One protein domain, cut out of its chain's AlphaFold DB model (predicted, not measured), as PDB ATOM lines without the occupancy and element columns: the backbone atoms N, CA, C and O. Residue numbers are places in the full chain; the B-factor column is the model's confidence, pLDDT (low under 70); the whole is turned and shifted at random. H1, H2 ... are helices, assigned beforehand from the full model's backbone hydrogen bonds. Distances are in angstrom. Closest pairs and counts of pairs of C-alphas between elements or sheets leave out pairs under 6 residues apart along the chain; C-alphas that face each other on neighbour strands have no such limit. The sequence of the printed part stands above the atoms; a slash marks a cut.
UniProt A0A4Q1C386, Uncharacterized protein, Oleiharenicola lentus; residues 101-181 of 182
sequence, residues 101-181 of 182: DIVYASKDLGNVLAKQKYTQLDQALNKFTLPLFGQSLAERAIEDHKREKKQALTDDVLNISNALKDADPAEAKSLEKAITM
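What this domain is: This is residues 101 to 181 of the 182 residues of an uncharacterized protein of Oleiharenicola lentus (UniProt A0A4Q1C386). One long helix, H3, makes the length of this extended domain; H1 lies across its first end, with small H2 nearby, and H4 folds back from its other end. The printed part has 81 residues with four named helices, H1 to H4 in order, and no named strand: all helix. The radius of gyration of the C-alphas is 19.9 A, the spans 58 by 26 by 23 A.

How they stand to each other: Start at H3, residues 137 to 167; its residues 137 to 145 alone touch H1, residues 106 to 117, about perpendicular at 78 degrees, closest C-alphas Gly 110 and Ala 138, 4.2 A. H2, residues 120 to 125, is close to H1 but not clearly touching, closest C-alphas Gln 123 and Ala 114, 7.7 A. H4, residues 169 to 180, touches H3 at a steep tilt of 47 degrees, opposite ways, closest C-alphas Ala 172 and Lys 165, 5.5 A. H1 and H4 are apart. Every O i to N i+4 pair is within hydrogen-bond range in H2 and H3, 6 of 8 in H1, 7 of 8 in H4.

Where its parts are: Find C-alpha 137 at (12.825, 34.910, -20.439); H3 runs 44.5 A to C-alpha 167 at (-25.475, 51.790, -5.392). H1 measures 16.4 A, H2 8.7 A, H4 16.6 A.

The domain as a whole: Residues 146 to 160 of H3 stand free. The H2 to H3 link is long, and the printed part has no cut. Residue 181 alone has pLDDT under 70.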
ATOM      1  N   ASP A 101       7.930  42.736  -5.373       82.94
ATOM      2  CA  ASP A 101       8.605  43.898  -5.975       82.94
ATOM      3  C   ASP A 101       9.433  44.728  -4.982       82.94
ATOM      4  O   ASP A 101      10.274  45.517  -5.395       82.94
ATOM      5  N   ILE A 102       9.155  44.601  -3.681       84.50
ATOM      6  CA  ILE A 102       9.852  45.327  -2.610       84.50
ATOM      7  C   ILE A 102      11.007  44.482  -2.067       84.50
ATOM      8  O   ILE A 102      12.034  45.018  -1.661       84.50
ATOM      9  N   VAL A 103      10.826  43.159  -2.032       88.25
ATOM     10  CA  VAL A 103      11.807  42.220  -1.478       88.25
ATOM     11  C   VAL A 103      12.933  41.935  -2.469       88.25
ATOM     12  O   VAL A 103      14.088  41.841  -2.060       88.25
ATOM     13  N   TYR A 104      12.617  41.793  -3.758       91.56
ATOM     14  CA  TYR A 104      13.601  41.427  -4.773       91.56
ATOM     15  C   TYR A 104      14.127  42.647  -5.523       91.56
ATOM     16  O   TYR A 104      13.370  43.532  -5.924       91.56
ATOM     17  N   ALA A 105      15.434  42.655  -5.791       89.38
ATOM     18  CA  ALA A 105      16.007  43.569  -6.767       89.38
ATOM     19  C   ALA A 105      15.391  43.309  -8.152       89.38
ATOM     20  O   ALA A 105      15.003  42.184  -8.470       89.38
ATOM     21  N   SER A 106      15.353  44.326  -9.014       83.50
ATOM     22  CA  SER A 106      14.743  44.225 -10.350       83.50
ATOM     23  C   SER A 106      15.288  43.063 -11.190       83.50
ATOM     24  O   SER A 106      14.528  42.417 -11.909       83.50
ATOM     25  N   LYS A 107      16.587  42.759 -11.061       84.25
ATOM     26  CA  LYS A 107      17.243  41.629 -11.741       84.25
ATOM     27  C   LYS A 107      16.804  40.269 -11.190       84.25
ATOM     28  O   LYS A 107      16.562  39.344 -11.961       84.25
ATOM     29  N   ASP A 108      16.666  40.150  -9.873       91.94
ATOM     30  CA  ASP A 108      16.289  38.891  -9.224       91.94
ATOM     31  C   ASP A 108      14.801  38.598  -9.385       91.94
ATOM     32  O   ASP A 108      14.414  37.444  -9.564       91.94
ATOM     33  N   LEU A 109      13.976  39.647  -9.411       93.69
ATOM     34  CA  LEU A 109      12.541  39.543  -9.636       93.69
ATOM     35  C   LEU A 109      12.240  38.811 -10.947       93.69
ATOM     36  O   LEU A 109      11.425  37.893 -10.953       93.69
ATOM     37  N   GLY A 110      12.935  39.153 -12.037       93.25
ATOM     38  CA  GLY A 110      12.755  38.482 -13.325       93.25
ATOM     39  C   GLY A 110      13.079  36.991 -13.271       93.25
ATOM     40  O   GLY A 110      12.318  36.188 -13.796       93.25
ATOM     41  N   ASN A 111      14.141  36.599 -12.565       92.62
ATOM     42  CA  ASN A 111      14.511  35.190 -12.399       92.62
ATOM     43  C   ASN A 111      13.525  34.413 -11.513       92.62
ATOM     44  O   ASN A 111      13.268  33.233 -11.755       92.62
ATOM     45  N   VAL A 112      12.973  35.050 -10.477       94.25
ATOM     46  CA  VAL A 112      11.951  34.441  -9.612       94.25
ATOM     47  C   VAL A 112      10.640  34.272 -10.378       94.25
ATOM     48  O   VAL A 112      10.079  33.178 -10.382       94.25
ATOM     49  N   LEU A 113      10.189  35.314 -11.081       94.12
ATOM     50  CA  LEU A 113       8.986  35.271 -11.913       94.12
ATOM     51  C   LEU A 113       9.131  34.255 -13.048       94.12
ATOM     52  O   LEU A 113       8.221  33.465 -13.281       94.12
ATOM     53  N   ALA A 114      10.298  34.214 -13.690       93.75
ATOM     54  CA  ALA A 114      10.632  33.243 -14.720       93.75
ATOM     55  C   ALA A 114      10.406  31.799 -14.253       93.75
ATOM     56  O   ALA A 114       9.770  31.004 -14.943       93.75
ATOM     57  N   LYS A 115      10.898  31.475 -13.052       93.75
ATOM     58  CA  LYS A 115      10.756  30.143 -12.448       93.75
ATOM     59  C   LYS A 115       9.317  29.791 -12.084       93.75
ATOM     60  O   LYS A 115       8.978  28.614 -12.073       93.75
ATOM     61  N   GLN A 116       8.504  30.788 -11.743       93.12
ATOM     62  CA  GLN A 116       7.108  30.594 -11.352       93.12
ATOM     63  C   GLN A 116       6.174  30.469 -12.558       93.12
ATOM     64  O   GLN A 116       5.216  29.704 -12.504       93.12
ATOM     65  N   LYS A 117       6.427  31.238 -13.623       92.25
ATOM     66  CA  LYS A 117       5.521  31.374 -14.771       92.25
ATOM     67  C   LYS A 117       5.852  30.430 -15.923       92.25
ATOM     68  O   LYS A 117       4.935  29.999 -16.614       92.25
ATOM     69  N   TYR A 118       7.125  30.093 -16.127       94.19
ATOM     70  CA  TYR A 118       7.548  29.285 -17.270       94.19
ATOM     71  C   TYR A 118       8.060  27.912 -16.853       94.19
ATOM     72  O   TYR A 118       8.655  27.716 -15.789       94.19
ATOM     73  N   THR A 119       7.843  26.942 -17.738       95.38
ATOM     74  CA  THR A 119       8.241  25.551 -17.517       95.38
ATOM     75  C   THR A 119       9.763  25.395 -17.527       95.38
ATOM     76  O   THR A 119      10.498  26.226 -18.063       95.38
ATOM     77  N   GLN A 120      10.266  24.296 -16.958       93.88
ATOM     78  CA  GLN A 120      11.705  24.003 -16.970       93.88
ATOM     79  C   GLN A 120      12.266  23.833 -18.391       93.88
ATOM     80  O   GLN A 120      13.427  24.158 -18.630       93.88
ATOM     81  N   LEU A 121      11.443  23.359 -19.333       94.06
ATOM     82  CA  LEU A 121      11.826  23.242 -20.738       94.06
ATOM     83  C   LEU A 121      12.063  24.623 -21.348       94.06
ATOM     84  O   LEU A 121      13.086  24.835 -21.987       94.06
ATOM     85  N   ASP A 122      11.173  25.575 -21.086       90.50
ATOM     86  CA  ASP A 122      11.308  26.944 -21.586       90.50
ATOM     87  C   ASP A 122      12.538  27.646 -20.982       90.50
ATOM     88  O   ASP A 122      13.321  28.297 -21.673       90.50
ATOM     89  N   GLN A 123      12.814  27.390 -19.700       91.12
ATOM     90  CA  GLN A 123      14.048  27.839 -19.048       91.12
ATOM     91  C   GLN A 123      15.311  27.238 -19.684       91.12
ATOM     92  O   GLN A 123      16.339  27.915 -19.761       91.12
ATOM     93  N   ALA A 124      15.258  25.981 -20.133       92.38
ATOM     94  CA  ALA A 124      16.365  25.338 -20.830       92.38
ATOM     95  C   ALA A 124      16.538  25.894 -22.249       92.38
ATOM     96  O   ALA A 124      17.667  26.177 -22.646       92.38
ATOM     97  N   LEU A 125      15.443  26.124 -22.978       89.12
ATOM     98  CA  LEU A 125      15.469  26.766 -24.296       89.12
ATOM     99  C   LEU A 125      16.032  28.189 -24.223       89.12
ATOM    100  O   LEU A 125      16.795  28.586 -25.105       89.12
ATOM    101  N   ASN A 126      15.761  28.915 -23.132       86.81
ATOM    102  CA  ASN A 126      16.330  30.241 -22.897       86.81
ATOM    103  C   ASN A 126      17.873  30.235 -22.786       86.81
ATOM    104  O   ASN A 126      18.517  31.255 -23.007       86.81
ATOM    105  N   LYS A 127      18.500  29.091 -22.465       84.88
ATOM    106  CA  LYS A 127      19.972  28.972 -22.450       84.88
ATOM    107  C   LYS A 127      20.582  28.914 -23.850       84.88
ATOM    108  O   LYS A 127      21.765  29.198 -23.999       84.88
ATOM    109  N   PHE A 128      19.790  28.528 -24.849       86.00
ATOM    110  CA  PHE A 128      20.218  28.429 -26.245       86.00
ATOM    111  C   PHE A 128      19.837  29.663 -27.067       86.00
ATOM    112  O   PHE A 128      20.255  29.788 -28.217       86.00
ATOM    113  N   THR A 129      19.056  30.585 -26.501       81.00
ATOM    114  CA  THR A 129      18.691  31.832 -27.172       81.00
ATOM    115  C   THR A 129      19.850  32.810 -27.074       81.00
ATOM    116  O   THR A 129      20.327  33.151 -25.991       81.00
ATOM    117  N   LEU A 130      20.339  33.245 -28.233       80.12
ATOM    118  CA  LEU A 130      21.416  34.217 -28.302       80.12
ATOM    119  C   LEU A 130      20.909  35.569 -27.780       80.12
ATOM    120  O   LEU A 130      19.898  36.061 -28.285       80.12
ATOM    121  N   PRO A 131      21.627  36.223 -26.850       74.88
ATOM    122  CA  PRO A 131      21.191  37.487 -26.252       74.88
ATOM    123  C   PRO A 131      21.121  38.658 -27.246       74.88
ATOM    124  O   PRO A 131      20.666  39.735 -26.880       74.88
ATOM    125  N   LEU A 132      21.565  38.475 -28.497       82.38
ATOM    126  CA  LEU A 132      21.420  39.475 -29.560       82.38
ATOM    127  C   LEU A 132      20.049  39.451 -30.248       82.38
ATOM    128  O   LEU A 132      19.687  40.435 -30.890       82.38
ATOM    129  N   PHE A 133      19.287  38.361 -30.136       80.62
ATOM    130  CA  PHE A 133      18.032  38.190 -30.864       80.62
ATOM    131  C   PHE A 133      16.924  37.728 -29.914       80.62
ATOM    132  O   PHE A 133      16.593  36.548 -29.850       80.62
ATOM    133  N   GLY A 134      16.350  38.677 -29.172       82.00
ATOM    134  CA  GLY A 134      15.139  38.461 -28.377       82.00
ATOM    135  C   GLY A 134      15.210  39.019 -26.958       82.00
ATOM    136  O   GLY A 134      16.283  39.282 -26.421       82.00
ATOM    137  N   GLN A 135      14.036  39.199 -26.349       88.81
ATOM    138  CA  GLN A 135      13.921  39.463 -24.916       88.81
ATOM    139  C   GLN A 135      14.301  38.200 -24.143       88.81
ATOM    140  O   GLN A 135      13.869  37.098 -24.489       88.81
ATOM    141  N   SER A 136      15.076  38.353 -23.071       90.94
ATOM    142  CA  SER A 136      15.353  37.226 -22.178       90.94
ATOM    143  C   SER A 136      14.066  36.745 -21.501       90.94
ATOM    144  O   SER A 136      13.161  37.537 -21.231       90.94
ATOM    145  N   LEU A 137      13.988  35.459 -21.152       91.56
ATOM    146  CA  LEU A 137      12.825  34.910 -20.439       91.56
ATOM    147  C   LEU A 137      12.526  35.667 -19.129       91.56
ATOM    148  O   LEU A 137      11.365  35.892 -18.801       91.56
ATOM    149  N   ALA A 138      13.554  36.137 -18.414       91.50
ATOM    150  CA  ALA A 138      13.386  36.963 -17.215       91.50
ATOM    151  C   ALA A 138      12.733  38.325 -17.514       91.50
ATOM    152  O   ALA A 138      11.905  38.805 -16.742       91.50
ATOM    153  N   GLU A 139      13.089  38.944 -18.636       92.00
ATOM    154  CA  GLU A 139      12.527  40.223 -19.068       92.00
ATOM    155  C   GLU A 139      11.080  40.065 -19.537       92.00
ATOM    156  O   GLU A 139      10.209  40.831 -19.117       92.00
ATOM    157  N   ARG A 140      10.801  38.992 -20.285       92.31
ATOM    158  CA  ARG A 140       9.442  38.592 -20.653       92.31
ATOM    159  C   ARG A 140       8.570  38.346 -19.418       92.31
ATOM    160  O   ARG A 140       7.462  38.865 -19.342       92.31
ATOM    161  N   ALA A 141       9.103  37.654 -18.405       93.94
ATOM    162  CA  ALA A 141       8.406  37.408 -17.140       93.94
ATOM    163  C   ALA A 141       8.010  38.712 -16.428       93.94
ATOM    164  O   ALA A 141       6.915  38.828 -15.875       93.94
ATOM    165  N   ILE A 142       8.909  39.702 -16.431       93.56
ATOM    166  CA  ILE A 142       8.651  41.021 -15.841       93.56
ATOM    167  C   ILE A 142       7.568  41.758 -16.632       93.56
ATOM    168  O   ILE A 142       6.711  42.408 -16.027       93.56
ATOM    169  N   GLU A 143       7.607  41.695 -17.962       94.06
ATOM    170  CA  GLU A 143       6.595  42.320 -18.812       94.06
ATOM    171  C   GLU A 143       5.212  41.703 -18.584       94.06
ATOM    172  O   GLU A 143       4.248  42.435 -18.345       94.06
ATOM    173  N   ASP A 144       5.130  40.373 -18.565       95.06
ATOM    174  CA  ASP A 144       3.892  39.636 -18.314       95.06
ATOM    175  C   ASP A 144       3.316  39.989 -16.937       95.06
ATOM    176  O   ASP A 144       2.149  40.360 -16.831       95.06
ATOM    177  N   HIS A 145       4.145  40.020 -15.890       94.81
ATOM    178  CA  HIS A 145       3.713  40.425 -14.550       94.81
ATOM    179  C   HIS A 145       3.203  41.876 -14.493       94.81
ATOM    180  O   HIS A 145       2.220  42.181 -13.814       94.81
ATOM    181  N   LYS A 146       3.839  42.802 -15.222       94.25
ATOM    182  CA  LYS A 146       3.343  44.184 -15.335       94.25
ATOM    183  C   LYS A 146       2.012  44.241 -16.081       94.25
ATOM    184  O   LYS A 146       1.166  45.060 -15.723       94.25
ATOM    185  N   ARG A 147       1.826  43.405 -17.104       96.56
ATOM    186  CA  ARG A 147       0.572  43.313 -17.858       96.56
ATOM    187  C   ARG A 147      -0.556  42.790 -16.971       96.56
ATOM    188  O   ARG A 147      -1.599  43.431 -16.917       96.56
ATOM    189  N   GLU A 148      -0.304  41.732 -16.205       95.75
ATOM    190  CA  GLU A 148      -1.252  41.171 -15.232       95.75
ATOM    191  C   GLU A 148      -1.684  42.213 -14.192       95.75
ATOM    192  O   GLU A 148      -2.871  42.378 -13.936       95.75
ATOM    193  N   LYS A 149      -0.747  42.995 -13.642       94.56
ATOM    194  CA  LYS A 149      -1.081  44.074 -12.694       94.56
ATOM    195  C   LYS A 149      -1.965  45.158 -13.296       94.56
ATOM    196  O   LYS A 149      -2.854  45.667 -12.622       94.56
ATOM    197  N   LYS A 150      -1.700  45.542 -14.546       96.88
ATOM    198  CA  LYS A 150      -2.526  46.531 -15.249       96.88
ATOM    199  C   LYS A 150      -3.925  45.990 -15.520       96.88
ATOM    200  O   LYS A 150      -4.885  46.738 -15.374       96.88
ATOM    201  N   GLN A 151      -4.030  44.716 -15.889       97.88
ATOM    202  CA  GLN A 151      -5.314  44.046 -16.082       97.88
ATOM    203  C   GLN A 151      -6.092  43.990 -14.769       97.88
ATOM    204  O   GLN A 151      -7.183  44.535 -14.721       97.88
ATOM    205  N   ALA A 152      -5.479  43.508 -13.684       96.62
ATOM    206  CA  ALA A 152      -6.108  43.470 -12.364       96.62
ATOM    207  C   ALA A 152      -6.594  44.854 -11.903       96.62
ATOM    208  O   ALA A 152      -7.714  44.988 -11.426       96.62
ATOM    209  N   LEU A 153      -5.794  45.907 -12.108       97.19
ATOM    210  CA  LEU A 153      -6.220  47.277 -11.808       97.19
ATOM    211  C   LEU A 153      -7.423  47.707 -12.660       97.19
ATOM    212  O   LEU A 153      -8.324  48.374 -12.161       97.19
ATOM    213  N   THR A 154      -7.425  47.357 -13.944       96.69
ATOM    214  CA  THR A 154      -8.535  47.676 -14.853       96.69
ATOM    215  C   THR A 154      -9.801  46.945 -14.415       96.69
ATOM    216  O   THR A 154     -10.855  47.567 -14.325       96.69
ATOM    217  N   ASP A 155      -9.687  45.664 -14.067       97.75
ATOM    218  CA  ASP A 155     -10.791  44.842 -13.573       97.75
ATOM    219  C   ASP A 155     -11.342  45.393 -12.251       97.75
ATOM    220  O   ASP A 155     -12.554  45.516 -12.092       97.75
ATOM    221  N   ASP A 156     -10.473  45.814 -11.328       96.81
ATOM    222  CA  ASP A 156     -10.871  46.453 -10.070       96.81
ATOM    223  C   ASP A 156     -11.634  47.762 -10.315       96.81
ATOM    224  O   ASP A 156     -12.680  47.993  -9.707       96.81
ATOM    225  N   VAL A 157     -11.154  48.610 -11.230       95.56
ATOM    226  CA  VAL A 157     -11.847  49.854 -11.602       95.56
ATOM    227  C   VAL A 157     -13.210  49.551 -12.220       95.56
ATOM    228  O   VAL A 157     -14.195  50.201 -11.867       95.56
ATOM    229  N   LEU A 158     -13.296  48.550 -13.099       95.12
ATOM    230  CA  LEU A 158     -14.565  48.125 -13.686       95.12
ATOM    231  C   LEU A 158     -15.526  47.616 -12.609       95.12
ATOM    232  O   LEU A 158     -16.680  48.042 -12.579       95.12
ATOM    233  N   ASN A 159     -15.047  46.791 -11.681       96.25
ATOM    234  CA  ASN A 159     -15.838  46.272 -10.569       96.25
ATOM    235  C   ASN A 159     -16.357  47.392  -9.661       96.25
ATOM    236  O   ASN A 159     -17.537  47.393  -9.317       96.25
ATOM    237  N   ILE A 160     -15.518  48.375  -9.322       93.69
ATOM    238  CA  ILE A 160     -15.932  49.553  -8.546       93.69
ATOM    239  C   ILE A 160     -16.966  50.368  -9.325       93.69
ATOM    240  O   ILE A 160     -17.957  50.803  -8.747       93.69
ATOM    241  N   SER A 161     -16.773  50.549 -10.634       90.38
ATOM    242  CA  SER A 161     -17.722  51.293 -11.468       90.38
ATOM    243  C   SER A 161     -19.087  50.604 -11.541       90.38
ATOM    244  O   SER A 161     -20.112  51.278 -11.479       90.38
ATOM    245  N   ASN A 162     -19.112  49.271 -11.597       92.44
ATOM    246  CA  ASN A 162     -20.343  48.486 -11.591       92.44
ATOM    247  C   ASN A 162     -21.025  48.544 -10.220       92.44
ATOM    248  O   ASN A 162     -22.207  48.861 -10.143       92.44
ATOM    249  N   ALA A 163     -20.270  48.363  -9.133       93.12
ATOM    250  CA  ALA A 163     -20.802  48.496  -7.779       93.12
ATOM    251  C   ALA A 163     -21.364  49.905  -7.508       93.12
ATOM    252  O   ALA A 163     -22.378  50.048  -6.829       93.12
ATOM    253  N   LEU A 164     -20.734  50.949  -8.060       91.62
ATOM    254  CA  LEU A 164     -21.229  52.319  -7.956       91.62
ATOM    255  C   LEU A 164     -22.506  52.528  -8.777       91.62
ATOM    256  O   LEU A 164     -23.415  53.191  -8.296       91.62
ATOM    257  N   LYS A 165     -22.611  51.939  -9.975       89.81
ATOM    258  CA  LYS A 165     -23.846  51.963 -10.781       89.81
ATOM    259  C   LYS A 165     -25.025  51.325 -10.048       89.81
ATOM    260  O   LYS A 165     -26.138  51.840 -10.156       89.81
ATOM    261  N   ASP A 166     -24.772  50.251  -9.305       92.88
ATOM    262  CA  ASP A 166     -25.793  49.551  -8.523       92.88
ATOM    263  C   ASP A 166     -26.189  50.323  -7.251       92.88
ATOM    264  O   ASP A 166     -27.353  50.294  -6.851       92.88
ATOM    265  N   ALA A 167     -25.240  51.024  -6.617       92.94
ATOM    266  CA  ALA A 167     -25.475  51.790  -5.392       92.94
ATOM    267  C   ALA A 167     -26.075  53.188  -5.641       92.94
ATOM    268  O   ALA A 167     -27.006  53.580  -4.937       92.94
ATOM    269  N   ASP A 168     -25.557  53.933  -6.627       90.50
ATOM    270  CA  ASP A 168     -26.029  55.268  -7.010       90.50
ATOM    271  C   ASP A 168     -25.945  55.501  -8.540       90.50
ATOM    272  O   ASP A 168     -24.917  55.931  -9.087       90.50
ATOM    273  N   PRO A 169     -27.054  55.283  -9.268       88.50
ATOM    274  CA  PRO A 169     -27.089  55.465 -10.714       88.50
ATOM    275  C   PRO A 169     -27.064  56.942 -11.149       88.50
ATOM    276  O   PRO A 169     -26.848  57.219 -12.335       88.50
ATOM    277  N   ALA A 170     -27.318  57.902 -10.251       84.94
ATOM    278  CA  ALA A 170     -27.282  59.327 -10.575       84.94
ATOM    279  C   ALA A 170     -25.836  59.846 -10.606       84.94
ATOM    280  O   ALA A 170     -25.445  60.511 -11.573       84.94
ATOM    281  N   GLU A 171     -25.023  59.474  -9.615       82.00
ATOM    282  CA  GLU A 171     -23.595  59.801  -9.581       82.00
ATOM    283  C   GLU A 171     -22.820  59.105 -10.706       82.00
ATOM    284  O   GLU A 171     -22.003  59.747 -11.375       82.00
ATOM    285  N   ALA A 172     -23.140  57.845 -11.020       80.69
ATOM    286  CA  ALA A 172     -22.505  57.117 -12.120       80.69
ATOM    287  C   ALA A 172     -22.661  57.834 -13.475       80.69
ATOM    288  O   ALA A 172     -21.696  57.965 -14.231       80.69
ATOM    289  N   LYS A 173     -23.849  58.389 -13.761       82.62
ATOM    290  CA  LYS A 173     -24.089  59.187 -14.978       82.62
ATOM    291  C   LYS A 173     -23.285  60.487 -15.000       82.62
ATOM    292  O   LYS A 173     -22.961  60.979 -16.081       82.62
ATOM    293  N   SER A 174     -22.994  61.072 -13.838       81.25
ATOM    294  CA  SER A 174     -22.181  62.290 -13.752       81.25
ATOM    295  C   SER A 174     -20.704  62.007 -14.041       81.25
ATOM    296  O   SER A 174     -20.074  62.767 -14.776       81.25
ATOM    297  N   LEU A 175     -20.189  60.865 -13.571       79.81
ATOM    298  CA  LEU A 175     -18.835  60.395 -13.862       79.81
ATOM    299  C   LEU A 175     -18.673  60.026 -15.337       79.81
ATOM    300  O   LEU A 175     -17.701  60.438 -15.961       79.81
ATOM    301  N   GLU A 176     -19.646  59.323 -15.926       82.62
ATOM    302  CA  GLU A 176     -19.627  59.023 -17.363       82.62
ATOM    303  C   GLU A 176     -19.608  60.311 -18.201       82.62
ATOM    304  O   GLU A 176     -18.799  60.440 -19.123       82.62
ATOM    305  N   LYS A 177     -20.424  61.313 -17.848       85.44
ATOM    306  CA  LYS A 177     -20.396  62.623 -18.519       85.44
ATOM    307  C   LYS A 177     -19.052  63.338 -18.362       85.44
ATOM    308  O   LYS A 177     -18.571  63.898 -19.342       85.44
ATOM    309  N   ALA A 178     -18.445  63.296 -17.176       79.69
ATOM    310  CA  ALA A 178     -17.155  63.934 -16.910       79.69
ATOM    311  C   ALA A 178     -15.980  63.260 -17.641       79.69
ATOM    312  O   ALA A 178     -15.036  63.939 -18.019       79.69
ATOM    313  N   ILE A 179     -16.040  61.944 -17.872       82.19
ATOM    314  CA  ILE A 179     -15.017  61.211 -18.639       82.19
ATOM    315  C   ILE A 179     -15.169  61.458 -20.149       82.19
ATOM    316  O   ILE A 179     -14.183  61.442 -20.883       82.19
ATOM    317  N   THR A 180     -16.399  61.678 -20.622       85.12
ATOM    318  CA  THR A 180     -16.696  61.823 -22.059       85.12
ATOM    319  C   THR A 180     -16.562  63.267 -22.561       85.12
ATOM    320  O   THR A 180     -16.469  63.481 -23.768       85.12
ATOM    321  N   MET A 181     -16.555  64.265 -21.671       64.94
ATOM    322  CA  MET A 181     -16.283  65.665 -22.018       64.94
ATOM    323  C   MET A 181     -14.788  65.977 -21.811       64.94
ATOM    324  O   MET A 181     -14.360  66.019 -20.658       64.94
TER     325      MET A 181